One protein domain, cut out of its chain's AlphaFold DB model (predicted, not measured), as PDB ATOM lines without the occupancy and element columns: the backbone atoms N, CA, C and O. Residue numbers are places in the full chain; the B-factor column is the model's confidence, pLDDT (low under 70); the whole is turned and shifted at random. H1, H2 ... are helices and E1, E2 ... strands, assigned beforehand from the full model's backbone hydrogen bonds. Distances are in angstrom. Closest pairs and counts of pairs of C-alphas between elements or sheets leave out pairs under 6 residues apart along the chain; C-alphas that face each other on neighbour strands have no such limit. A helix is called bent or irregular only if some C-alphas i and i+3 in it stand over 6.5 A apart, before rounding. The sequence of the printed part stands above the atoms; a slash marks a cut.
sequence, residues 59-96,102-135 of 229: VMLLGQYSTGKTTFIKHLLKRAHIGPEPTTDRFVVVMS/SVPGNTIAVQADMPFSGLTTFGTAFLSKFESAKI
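This is residues 59 to 96 and 102 to 135 of the 229 residues of a protein of Pyrus ussuriensis x Pyrus communis (UniProt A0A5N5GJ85). A small three-stranded sheet stands between two helical sides, H2 and H3 at one, H1 with the long loop 77 to 90 set off at the other. The 72 printed residues run H1 E1 E2 H2 H3 E3, mixed helices and strands; the mixed sheet's order is E1 E3 E2. It is compact, radius of gyration of the C-alphas 12.7 A, spanning 31 by 24 by 20 A.

E1, residues 91 to 95, spans 12.9 A; E3, 130 to 134, 13.4 A, ending at C-alpha 134 (-11.462, -6.829, -12.670); E2 is 102 to 104. H2 is 105 to 108; H3, 117 to 127, spans 10.5 A; H1, 69 to 76, 10.6 A from C-alpha 69 (-8.536, -18.431, 0.587).

E1 and E3 are parallel, N 93 to O 131 2.9 A. E3 and E2 are antiparallel, N 103 to O 132 2.8 A. H2 is only just at the sheet's level, height 3.7 A. H2 touches H3, closest C-alphas Gly 105 and Leu 127, 4.8 A. H3 only grazes the sheet. H3 is irregular, C-alphas 121 and 124 8.8 A apart, with 1 of 7 O i to N i+4 pairs within hydrogen-bond range and 6 of 8 i+3; H1 has every i+4 pair; H2 is too short for one. H1 is not on the sheet.

Residues 97 to 101 are not printed, an 11.6 A gap between C-alphas 96 and 102. H1 to E1 is a long link. The pLDDT is under 70 at 66, 74 to 89 and 134 to 135.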
ATOM      1  N   VAL A  59     -17.908  -9.803  -0.167       79.56
ATOM      2  CA  VAL A  59     -17.560 -10.920   0.720       79.56
ATOM      3  C   VAL A  59     -16.070 -10.834   1.026       79.56
ATOM      4  O   VAL A  59     -15.246 -10.912   0.115       79.56
ATOM      5  N   MET A  60     -15.722 -10.680   2.304       84.31
ATOM      6  CA  MET A  60     -14.334 -10.639   2.762       84.31
ATOM      7  C   MET A  60     -13.899 -12.017   3.269       84.31
ATOM      8  O   MET A  60     -14.540 -12.590   4.147       84.31
ATOM      9  N   LEU A  61     -12.791 -12.541   2.739       75.19
ATOM     10  CA  LEU A  61     -12.197 -13.797   3.202       75.19
ATOM     11  C   LEU A  61     -11.010 -13.515   4.123       75.19
ATOM     12  O   LEU A  61      -9.970 -13.031   3.676       75.19
ATOM     13  N   LEU A  62     -11.146 -13.875   5.398       80.06
ATOM     14  CA  LEU A  62     -10.092 -13.779   6.408       80.06
ATOM     15  C   LEU A  62      -9.554 -15.169   6.763       80.06
ATOM     16  O   LEU A  62     -10.266 -16.167   6.696       80.06
ATOM     17  N   GLY A  63      -8.277 -15.249   7.131       75.12
ATOM     18  CA  GLY A  63      -7.659 -16.499   7.571       75.12
ATOM     19  C   GLY A  63      -6.140 -16.464   7.494       75.12
ATOM     20  O   GLY A  63      -5.570 -15.640   6.775       75.12
ATOM     21  N   GLN A  64      -5.489 -17.387   8.200       76.44
ATOM     22  CA  GLN A  64      -4.028 -17.509   8.234       76.44
ATOM     23  C   GLN A  64      -3.422 -17.795   6.849       76.44
ATOM     24  O   GLN A  64      -4.118 -18.110   5.879       76.44
ATOM     25  N   TYR A  65      -2.103 -17.656   6.737       72.12
ATOM     26  CA  TYR A  65      -1.378 -17.988   5.515       72.12
ATOM     27  C   TYR A  65      -1.675 -19.423   5.074       72.12
ATOM     28  O   TYR A  65      -1.801 -20.331   5.889       72.12
ATOM     29  N   SER A  66      -1.810 -19.619   3.762       69.25
ATOM     30  CA  SER A  66      -2.010 -20.938   3.151       69.25
ATOM     31  C   SER A  66      -3.281 -21.712   3.555       69.25
ATOM     32  O   SER A  66      -3.412 -22.880   3.202       69.25
ATOM     33  N   THR A  67      -4.282 -21.075   4.176       74.62
ATOM     34  CA  THR A  67      -5.587 -21.709   4.480       74.62
ATOM     35  C   THR A  67      -6.508 -21.879   3.262       74.62
ATOM     36  O   THR A  67      -7.690 -22.169   3.402       74.62
ATOM     37  N   GLY A  68      -5.996 -21.659   2.048       73.62
ATOM     38  CA  GLY A  68      -6.747 -21.894   0.816       73.62
ATOM     39  C   GLY A  68      -7.718 -20.785   0.403       73.62
ATOM     40  O   GLY A  68      -8.490 -21.018  -0.514       73.62
ATOM     41  N   LYS A  69      -7.673 -19.574   0.984       78.56
ATOM     42  CA  LYS A  69      -8.536 -18.431   0.587       78.56
ATOM     43  C   LYS A  69      -8.523 -18.168  -0.923       78.56
ATOM     44  O   LYS A  69      -9.565 -18.113  -1.569       78.56
ATOM     45  N   THR A  70      -7.327 -18.074  -1.502       73.50
ATOM     46  CA  THR A  70      -7.142 -17.882  -2.945       73.50
ATOM     47  C   THR A  70      -7.687 -19.068  -3.734       73.50
ATOM     48  O   THR A  70      -8.355 -18.884  -4.746       73.50
ATOM     49  N   THR A  71      -7.446 -20.290  -3.258       72.62
ATOM     50  CA  THR A  71      -7.973 -21.518  -3.866       72.62
ATOM     51  C   THR A  71      -9.496 -21.566  -3.807       72.62
ATOM     52  O   THR A  71     -10.116 -21.971  -4.780       72.62
ATOM     53  N   PHE A  72     -10.108 -21.092  -2.724       72.94
ATOM     54  CA  PHE A  72     -11.553 -20.999  -2.564       72.94
ATOM     55  C   PHE A  72     -12.158 -20.005  -3.558       72.94
ATOM     56  O   PHE A  72     -13.104 -20.354  -4.258       72.94
ATOM     57  N   ILE A  73     -11.559 -18.818  -3.715       71.94
ATOM     58  CA  ILE A  73     -11.963 -17.860  -4.758       71.94
ATOM     59  C   ILE A  73     -11.815 -18.497  -6.145       71.94
ATOM     60  O   ILE A  73     -12.746 -18.454  -6.941       71.94
ATOM     61  N   LYS A  74     -10.678 -19.140  -6.441       68.75
ATOM     62  CA  LYS A  74     -10.463 -19.843  -7.718       68.75
ATOM     63  C   LYS A  74     -11.493 -20.940  -7.960       68.75
ATOM     64  O   LYS A  74     -11.925 -21.112  -9.095       68.75
ATOM     65  N   HIS A  75     -11.863 -21.673  -6.916       67.38
ATOM     66  CA  HIS A  75     -12.849 -22.740  -6.981       67.38
ATOM     67  C   HIS A  75     -14.243 -22.173  -7.265       67.38
ATOM     68  O   HIS A  75     -14.908 -22.638  -8.187       67.38
ATOM     69  N   LEU A  76     -14.633 -21.112  -6.551       65.06
ATOM     70  CA  LEU A  76     -15.892 -20.401  -6.768       65.06
ATOM     71  C   LEU A  76     -15.957 -19.765  -8.160       65.06
ATOM     72  O   LEU A  76     -17.011 -19.734  -8.774       65.06
ATOM     73  N   LEU A  77     -14.834 -19.274  -8.683       65.81
ATOM     74  CA  LEU A  77     -14.767 -18.625  -9.994       65.81
ATOM     75  C   LEU A  77     -14.419 -19.593 -11.137       65.81
ATOM     76  O   LEU A  77     -14.327 -19.168 -12.288       65.81
ATOM     77  N   LYS A  78     -14.210 -20.880 -10.827       56.72
ATOM     78  CA  LYS A  78     -13.773 -22.003 -11.682       56.72
ATOM     79  C   LYS A  78     -12.506 -21.781 -12.543       56.72
ATOM     80  O   LYS A  78     -11.955 -22.783 -12.989       56.72
ATOM     81  N   ARG A  79     -12.006 -20.548 -12.760       52.84
ATOM     82  CA  ARG A  79     -10.760 -20.184 -13.483       52.84
ATOM     83  C   ARG A  79     -10.266 -18.750 -13.182       52.84
ATOM     84  O   ARG A  79     -10.272 -17.901 -14.064       52.84
ATOM     85  N   ALA A  80      -9.809 -18.463 -11.962       48.69
ATOM     86  CA  ALA A  80      -9.052 -17.227 -11.707       48.69
ATOM     87  C   ALA A  80      -7.539 -17.518 -11.738       48.69
ATOM     88  O   ALA A  80      -7.034 -18.279 -10.907       48.69
ATOM     89  N   HIS A  81      -6.792 -16.920 -12.670       43.66
ATOM     90  CA  HIS A  81      -5.324 -16.944 -12.648       43.66
ATOM     91  C   HIS A  81      -4.796 -15.951 -11.600       43.66
ATOM     92  O   HIS A  81      -4.145 -14.964 -11.903       43.66
ATOM     93  N   ILE A  82      -5.071 -16.221 -10.325       52.56
ATOM     94  CA  ILE A  82      -4.321 -15.586  -9.235       52.56
ATOM     95  C   ILE A  82      -2.994 -16.353  -9.158       52.56
ATOM     96  O   ILE A  82      -3.028 -17.582  -9.086       52.56
ATOM     97  N   GLY A  83      -1.854 -15.677  -9.300       43.97
ATOM     98  CA  GLY A  83      -0.543 -16.291  -9.560       43.97
ATOM     99  C   GLY A  83      -0.096 -17.398  -8.577       43.97
ATOM    100  O   GLY A  83      -0.719 -17.587  -7.530       43.97
ATOM    101  N   PRO A  84       0.956 -18.173  -8.919       37.34
ATOM    102  CA  PRO A  84       1.339 -19.399  -8.209       37.34
ATOM    103  C   PRO A  84       2.212 -19.191  -6.959       37.34
ATOM    104  O   PRO A  84       2.621 -20.176  -6.354       37.34
ATOM    105  N   GLU A  85       2.524 -17.962  -6.559       37.78
ATOM    106  CA  GLU A  85       3.573 -17.695  -5.565       37.78
ATOM    107  C   GLU A  85       3.029 -17.240  -4.200       37.78
ATOM    108  O   GLU A  85       1.904 -16.741  -4.105       37.78
ATOM    109  N   PRO A  86       3.801 -17.403  -3.107       41.88
ATOM    110  CA  PRO A  86       3.403 -16.955  -1.778       41.88
ATOM    111  C   PRO A  86       3.435 -15.418  -1.702       41.88
ATOM    112  O   PRO A  86       4.396 -14.829  -1.228       41.88
ATOM    113  N   THR A  87       2.380 -14.740  -2.159       50.75
ATOM    114  CA  THR A  87       2.313 -13.264  -2.208       50.75
ATOM    115  C   THR A  87       1.217 -12.697  -1.304       50.75
ATOM    116  O   THR A  87       0.392 -11.892  -1.732       50.75
ATOM    117  N   THR A  88       1.159 -13.126  -0.040       58.75
ATOM    118  CA  THR A  88       0.141 -12.630   0.912       58.75
ATOM    119  C   THR A  88       0.643 -11.409   1.692       58.75
ATOM    120  O   THR A  88       0.756 -11.458   2.908       58.75
ATOM    121  N   ASP A  89       0.942 -10.316   0.992       65.62
ATOM    122  CA  ASP A  89       1.078  -8.978   1.610       65.62
ATOM    123  C   ASP A  89       0.263  -7.922   0.841       65.62
ATOM    124  O   ASP A  89       0.560  -6.729   0.857       65.62
ATOM    125  N   ARG A  90      -0.758  -8.379   0.101       73.62
ATOM    126  CA  ARG A  90      -1.658  -7.531  -0.680       73.62
ATOM    127  C   ARG A  90      -3.117  -7.817  -0.353       73.62
ATOM    128  O   ARG A  90      -3.518  -8.969  -0.189       73.62
ATOM    129  N   PHE A  91      -3.906  -6.754  -0.303       84.69
ATOM    130  CA  PHE A  91      -5.357  -6.784  -0.207       84.69
ATOM    131  C   PHE A  91      -5.929  -6.740  -1.625       84.69
ATOM    132  O   PHE A  91      -5.858  -5.710  -2.290       84.69
ATOM    133  N   VAL A  92      -6.482  -7.861  -2.091       83.38
ATOM    134  CA  VAL A  92      -7.004  -7.992  -3.459       83.38
ATOM    135  C   VAL A  92      -8.526  -7.990  -3.441       83.38
ATOM    136  O   VAL A  92      -9.140  -8.871  -2.838       83.38
ATOM    137  N   VAL A  93      -9.144  -7.045  -4.150       84.88
ATOM    138  CA  VAL A  93     -10.587  -7.054  -4.411       84.88
ATOM    139  C   VAL A  93     -10.877  -7.585  -5.813       84.88
ATOM    140  O   VAL A  93     -10.502  -6.989  -6.823       84.88
ATOM    141  N   VAL A  94     -11.567  -8.723  -5.884       80.38
ATOM    142  CA  VAL A  94     -12.000  -9.319  -7.151       80.38
ATOM    143  C   VAL A  94     -13.393  -8.801  -7.490       80.38
ATOM    144  O   VAL A  94     -14.341  -9.024  -6.743       80.38
ATOM    145  N   MET A  95     -13.529  -8.109  -8.619       77.31
ATOM    146  CA  MET A  95     -14.787  -7.492  -9.047       77.31
ATOM    147  C   MET A  95     -15.063  -7.738 -10.529       77.31
ATOM    148  O   MET A  95     -14.163  -8.053 -11.298       77.31
ATOM    149  N   SER A  96     -16.311  -7.575 -10.966       71.75
ATOM    150  CA  SER A  96     -16.637  -7.641 -12.395       71.75
ATOM    151  C   SER A  96     -16.255  -6.335 -13.092       71.75
ATOM    152  O   SER A  96     -16.594  -5.257 -12.612       71.75
ATOM    153  N   SER A 102      -5.576  -5.884 -13.542       79.69
ATOM    154  CA  SER A 102      -5.259  -5.410 -12.197       79.69
ATOM    155  C   SER A 102      -5.157  -3.886 -12.197       79.69
ATOM    156  O   SER A 102      -4.572  -3.295 -13.107       79.69
ATOM    157  N   VAL A 103      -5.758  -3.243 -11.201       84.00
ATOM    158  CA  VAL A 103      -5.728  -1.795 -11.002       84.00
ATOM    159  C   VAL A 103      -5.104  -1.505  -9.628       84.00
ATOM    160  O   VAL A 103      -5.520  -2.116  -8.641       84.00
ATOM    161  N   PRO A 104      -4.121  -0.592  -9.525       87.44
ATOM    162  CA  PRO A 104      -3.518  -0.218  -8.244       87.44
ATOM    163  C   PRO A 104      -4.491   0.493  -7.295       87.44
ATOM    164  O   PRO A 104      -5.348   1.268  -7.731       87.44
ATOM    165  N   GLY A 105      -4.304   0.300  -5.986       86.56
ATOM    166  CA  GLY A 105      -5.165   0.847  -4.936       86.56
ATOM    167  C   GLY A 105      -5.297   2.365  -4.964       86.56
ATOM    168  O   GLY A 105      -6.410   2.878  -4.890       86.56
ATOM    169  N   ASN A 106      -4.196   3.089  -5.181       88.44
ATOM    170  CA  ASN A 106      -4.209   4.551  -5.305       88.44
ATOM    171  C   ASN A 106      -5.133   5.040  -6.433       88.44
ATOM    172  O   ASN A 106      -5.772   6.079  -6.300       88.44
ATOM    173  N   THR A 107      -5.214   4.297  -7.540       87.38
ATOM    174  CA  THR A 107      -6.064   4.643  -8.685       87.38
ATOM    175  C   THR A 107      -7.532   4.352  -8.395       87.38
ATOM    176  O   THR A 107      -8.404   5.132  -8.767       87.38
ATOM    177  N   ILE A 108      -7.820   3.237  -7.728       86.81
ATOM    178  CA  ILE A 108      -9.197   2.827  -7.425       86.81
ATOM    179  C   ILE A 108      -9.807   3.708  -6.333       86.81
ATOM    180  O   ILE A 108     -10.990   4.020  -6.388       86.81
ATOM    181  N   ALA A 109      -9.006   4.145  -5.363       86.50
ATOM    182  CA  ALA A 109      -9.473   4.964  -4.249       86.50
ATOM    183  C   ALA A 109      -9.967   6.362  -4.679       86.50
ATOM    184  O   ALA A 109     -10.725   7.003  -3.956       86.50
ATOM    185  N   VAL A 110      -9.579   6.840  -5.867       85.62
ATOM    186  CA  VAL A 110     -10.036   8.131  -6.414       85.62
ATOM    187  C   VAL A 110     -11.129   7.991  -7.479       85.62
ATOM    188  O   VAL A 110     -11.673   8.999  -7.926       85.62
ATOM    189  N   GLN A 111     -11.474   6.765  -7.884       83.88
ATOM    190  CA  GLN A 111     -12.552   6.514  -8.841       83.88
ATOM    191  C   GLN A 111     -13.913   6.793  -8.192       83.88
ATOM    192  O   GLN A 111     -14.266   6.198  -7.178       83.88
ATOM    193  N   ALA A 112     -14.679   7.720  -8.771       78.81
ATOM    194  CA  ALA A 112     -15.967   8.152  -8.224       78.81
ATOM    195  C   ALA A 112     -17.069   7.086  -8.336       78.81
ATOM    196  O   ALA A 112     -18.043   7.137  -7.594       78.81
ATOM    197  N   ASP A 113     -16.915   6.129  -9.251       79.56
ATOM    198  CA  ASP A 113     -17.814   4.992  -9.469       79.56
ATOM    199  C   ASP A 113     -17.490   3.785  -8.570       79.56
ATOM    200  O   ASP A 113     -18.148   2.750  -8.662       79.56
ATOM    201  N   MET A 114     -16.483   3.905  -7.701       83.62
ATOM    202  CA  MET A 114     -15.932   2.801  -6.923       83.62
ATOM    203  C   MET A 114     -16.028   3.051  -5.406       83.62
ATOM    204  O   MET A 114     -15.577   4.093  -4.928       83.62
ATOM    205  N   PRO A 115     -16.516   2.081  -4.609       87.31
ATOM    206  CA  PRO A 115     -16.734   2.243  -3.167       87.31
ATOM    207  C   PRO A 115     -15.453   2.031  -2.337       87.31
ATOM    208  O   PRO A 115     -15.459   1.364  -1.307       87.31
ATOM    209  N   PHE A 116     -14.311   2.546  -2.805       89.06
ATOM    210  CA  PHE A 116     -13.005   2.363  -2.145       89.06
ATOM    211  C   PHE A 116     -12.359   3.676  -1.709       89.06
ATOM    212  O   PHE A 116     -11.233   3.678  -1.214       89.06
ATOM    213  N   SER A 117     -13.063   4.799  -1.858       85.94
ATOM    214  CA  SER A 117     -12.529   6.109  -1.477       85.94
ATOM    215  C   SER A 117     -12.254   6.244   0.022       85.94
ATOM    216  O   SER A 117     -11.269   6.874   0.407       85.94
ATOM    217  N   GLY A 118     -13.026   5.556   0.870       83.94
ATOM    218  CA  GLY A 118     -12.775   5.488   2.313       83.94
ATOM    219  C   GLY A 118     -11.455   4.805   2.693       83.94
ATOM    220  O   GLY A 118     -10.923   5.061   3.767       83.94
ATOM    221  N   LEU A 119     -10.861   3.997   1.803       87.00
ATOM    222  CA  LEU A 119      -9.574   3.344   2.076       87.00
ATOM    223  C   LEU A 119      -8.393   4.325   2.079       87.00
ATOM    224  O   LEU A 119      -7.307   3.973   2.539       87.00
ATOM    225  N   THR A 120      -8.596   5.558   1.602       84.69
ATOM    226  CA  THR A 120      -7.584   6.623   1.671       84.69
ATOM    227  C   THR A 120      -7.201   6.988   3.105       84.69
ATOM    228  O   THR A 120      -6.047   7.347   3.335       84.69
ATOM    229  N   THR A 121      -8.102   6.803   4.076       81.62
ATOM    230  CA  THR A 121      -7.849   7.065   5.504       81.62
ATOM    231  C   THR A 121      -6.743   6.177   6.088       81.62
ATOM    232  O   THR A 121      -6.049   6.592   7.010       81.62
ATOM    233  N   PHE A 122      -6.495   4.988   5.522       84.44
ATOM    234  CA  PHE A 122      -5.388   4.110   5.938       84.44
ATOM    235  C   PHE A 122      -4.018   4.529   5.374       84.44
ATOM    236  O   PHE A 122      -2.997   3.896   5.655       84.44
ATOM    237  N   GLY A 123      -3.979   5.593   4.570       85.25
ATOM    238  CA  GLY A 123      -2.757   6.175   4.035       85.25
ATOM    239  C   GLY A 123      -2.158   5.426   2.842       85.25
ATOM    240  O   GLY A 123      -2.591   4.352   2.416       85.25
ATOM    241  N   THR A 124      -1.111   6.024   2.277       85.50
ATOM    242  CA  THR A 124      -0.448   5.543   1.054       85.50
ATOM    243  C   THR A 124       0.216   4.178   1.229       85.50
ATOM    244  O   THR A 124       0.242   3.388   0.286       85.50
ATOM    245  N   ALA A 125       0.700   3.871   2.437       86.31
ATOM    246  CA  ALA A 125       1.293   2.578   2.763       86.31
ATOM    247  C   ALA A 125       0.290   1.431   2.564       86.31
ATOM    248  O   ALA A 125       0.617   0.440   1.911       86.31
ATOM    249  N   PHE A 126      -0.948   1.592   3.040       87.88
ATOM    250  CA  PHE A 126      -2.014   0.621   2.803       87.88
ATOM    251  C   PHE A 126      -2.396   0.554   1.320       87.88
ATOM    252  O   PHE A 126      -2.440  -0.532   0.747       87.88
ATOM    253  N   LEU A 127      -2.613   1.705   0.672       87.81
ATOM    254  CA  LEU A 127      -3.033   1.748  -0.735       87.81
ATOM    255  C   LEU A 127      -2.013   1.110  -1.691       87.81
ATOM    256  O   LEU A 127      -2.413   0.520  -2.691       87.81
ATOM    257  N   SER A 128      -0.718   1.149  -1.354       86.56
ATOM    258  CA  SER A 128       0.339   0.466  -2.115       86.56
ATOM    259  C   SER A 128       0.228  -1.065  -2.088       86.56
ATOM    260  O   SER A 128       0.725  -1.744  -2.988       86.56
ATOM    261  N   LYS A 129      -0.451  -1.601  -1.066       86.94
ATOM    262  CA  LYS A 129      -0.743  -3.025  -0.878       86.94
ATOM    263  C   LYS A 129      -2.166  -3.392  -1.300       86.94
ATOM    264  O   LYS A 129      -2.499  -4.571  -1.302       86.94
ATOM    265  N   PHE A 130      -3.011  -2.424  -1.642       88.00
ATOM    266  CA  PHE A 130      -4.375  -2.660  -2.102       88.00
ATOM    267  C   PHE A 130      -4.424  -2.711  -3.633       88.00
ATOM    268  O   PHE A 130      -3.800  -1.896  -4.311       88.00
ATOM    269  N   GLU A 131      -5.173  -3.653  -4.199       85.81
ATOM    270  CA  GLU A 131      -5.367  -3.761  -5.646       85.81
ATOM    271  C   GLU A 131      -6.741  -4.336  -5.995       85.81
ATOM    272  O   GLU A 131      -7.317  -5.132  -5.250       85.81
ATOM    273  N   SER A 132      -7.264  -3.953  -7.158       83.00
ATOM    274  CA  SER A 132      -8.466  -4.564  -7.724       83.00
ATOM    275  C   SER A 132      -8.124  -5.419  -8.924       83.00
ATOM    276  O   SER A 132      -7.533  -4.930  -9.880       83.00
ATOM    277  N   ALA A 133      -8.607  -6.657  -8.918       77.25
ATOM    278  CA  ALA A 133      -8.673  -7.505 -10.095       77.25
ATOM    279  C   ALA A 133     -10.085  -7.431 -10.699       77.25
ATOM    280  O   ALA A 133     -11.059  -7.881 -10.089       77.25
ATOM    281  N   LYS A 134     -10.208  -6.862 -11.902       68.25
ATOM    282  CA  LYS A 134     -11.462  -6.829 -12.670       68.25
ATOM    283  C   LYS A 134     -11.550  -8.082 -13.546       68.25
ATOM    284  O   LYS A 134     -10.605  -8.370 -14.261       68.25
ATOM    285  N   ILE A 135     -12.657  -8.831 -13.480       64.62
ATOM    286  CA  ILE A 135     -12.910 -10.067 -14.244       64.62
ATOM    287  C   ILE A 135     -14.383 -10.070 -14.710       64.62
ATOM    288  O   ILE A 135     -15.281 -10.461 -13.961       64.62
TER     289      ILE A 135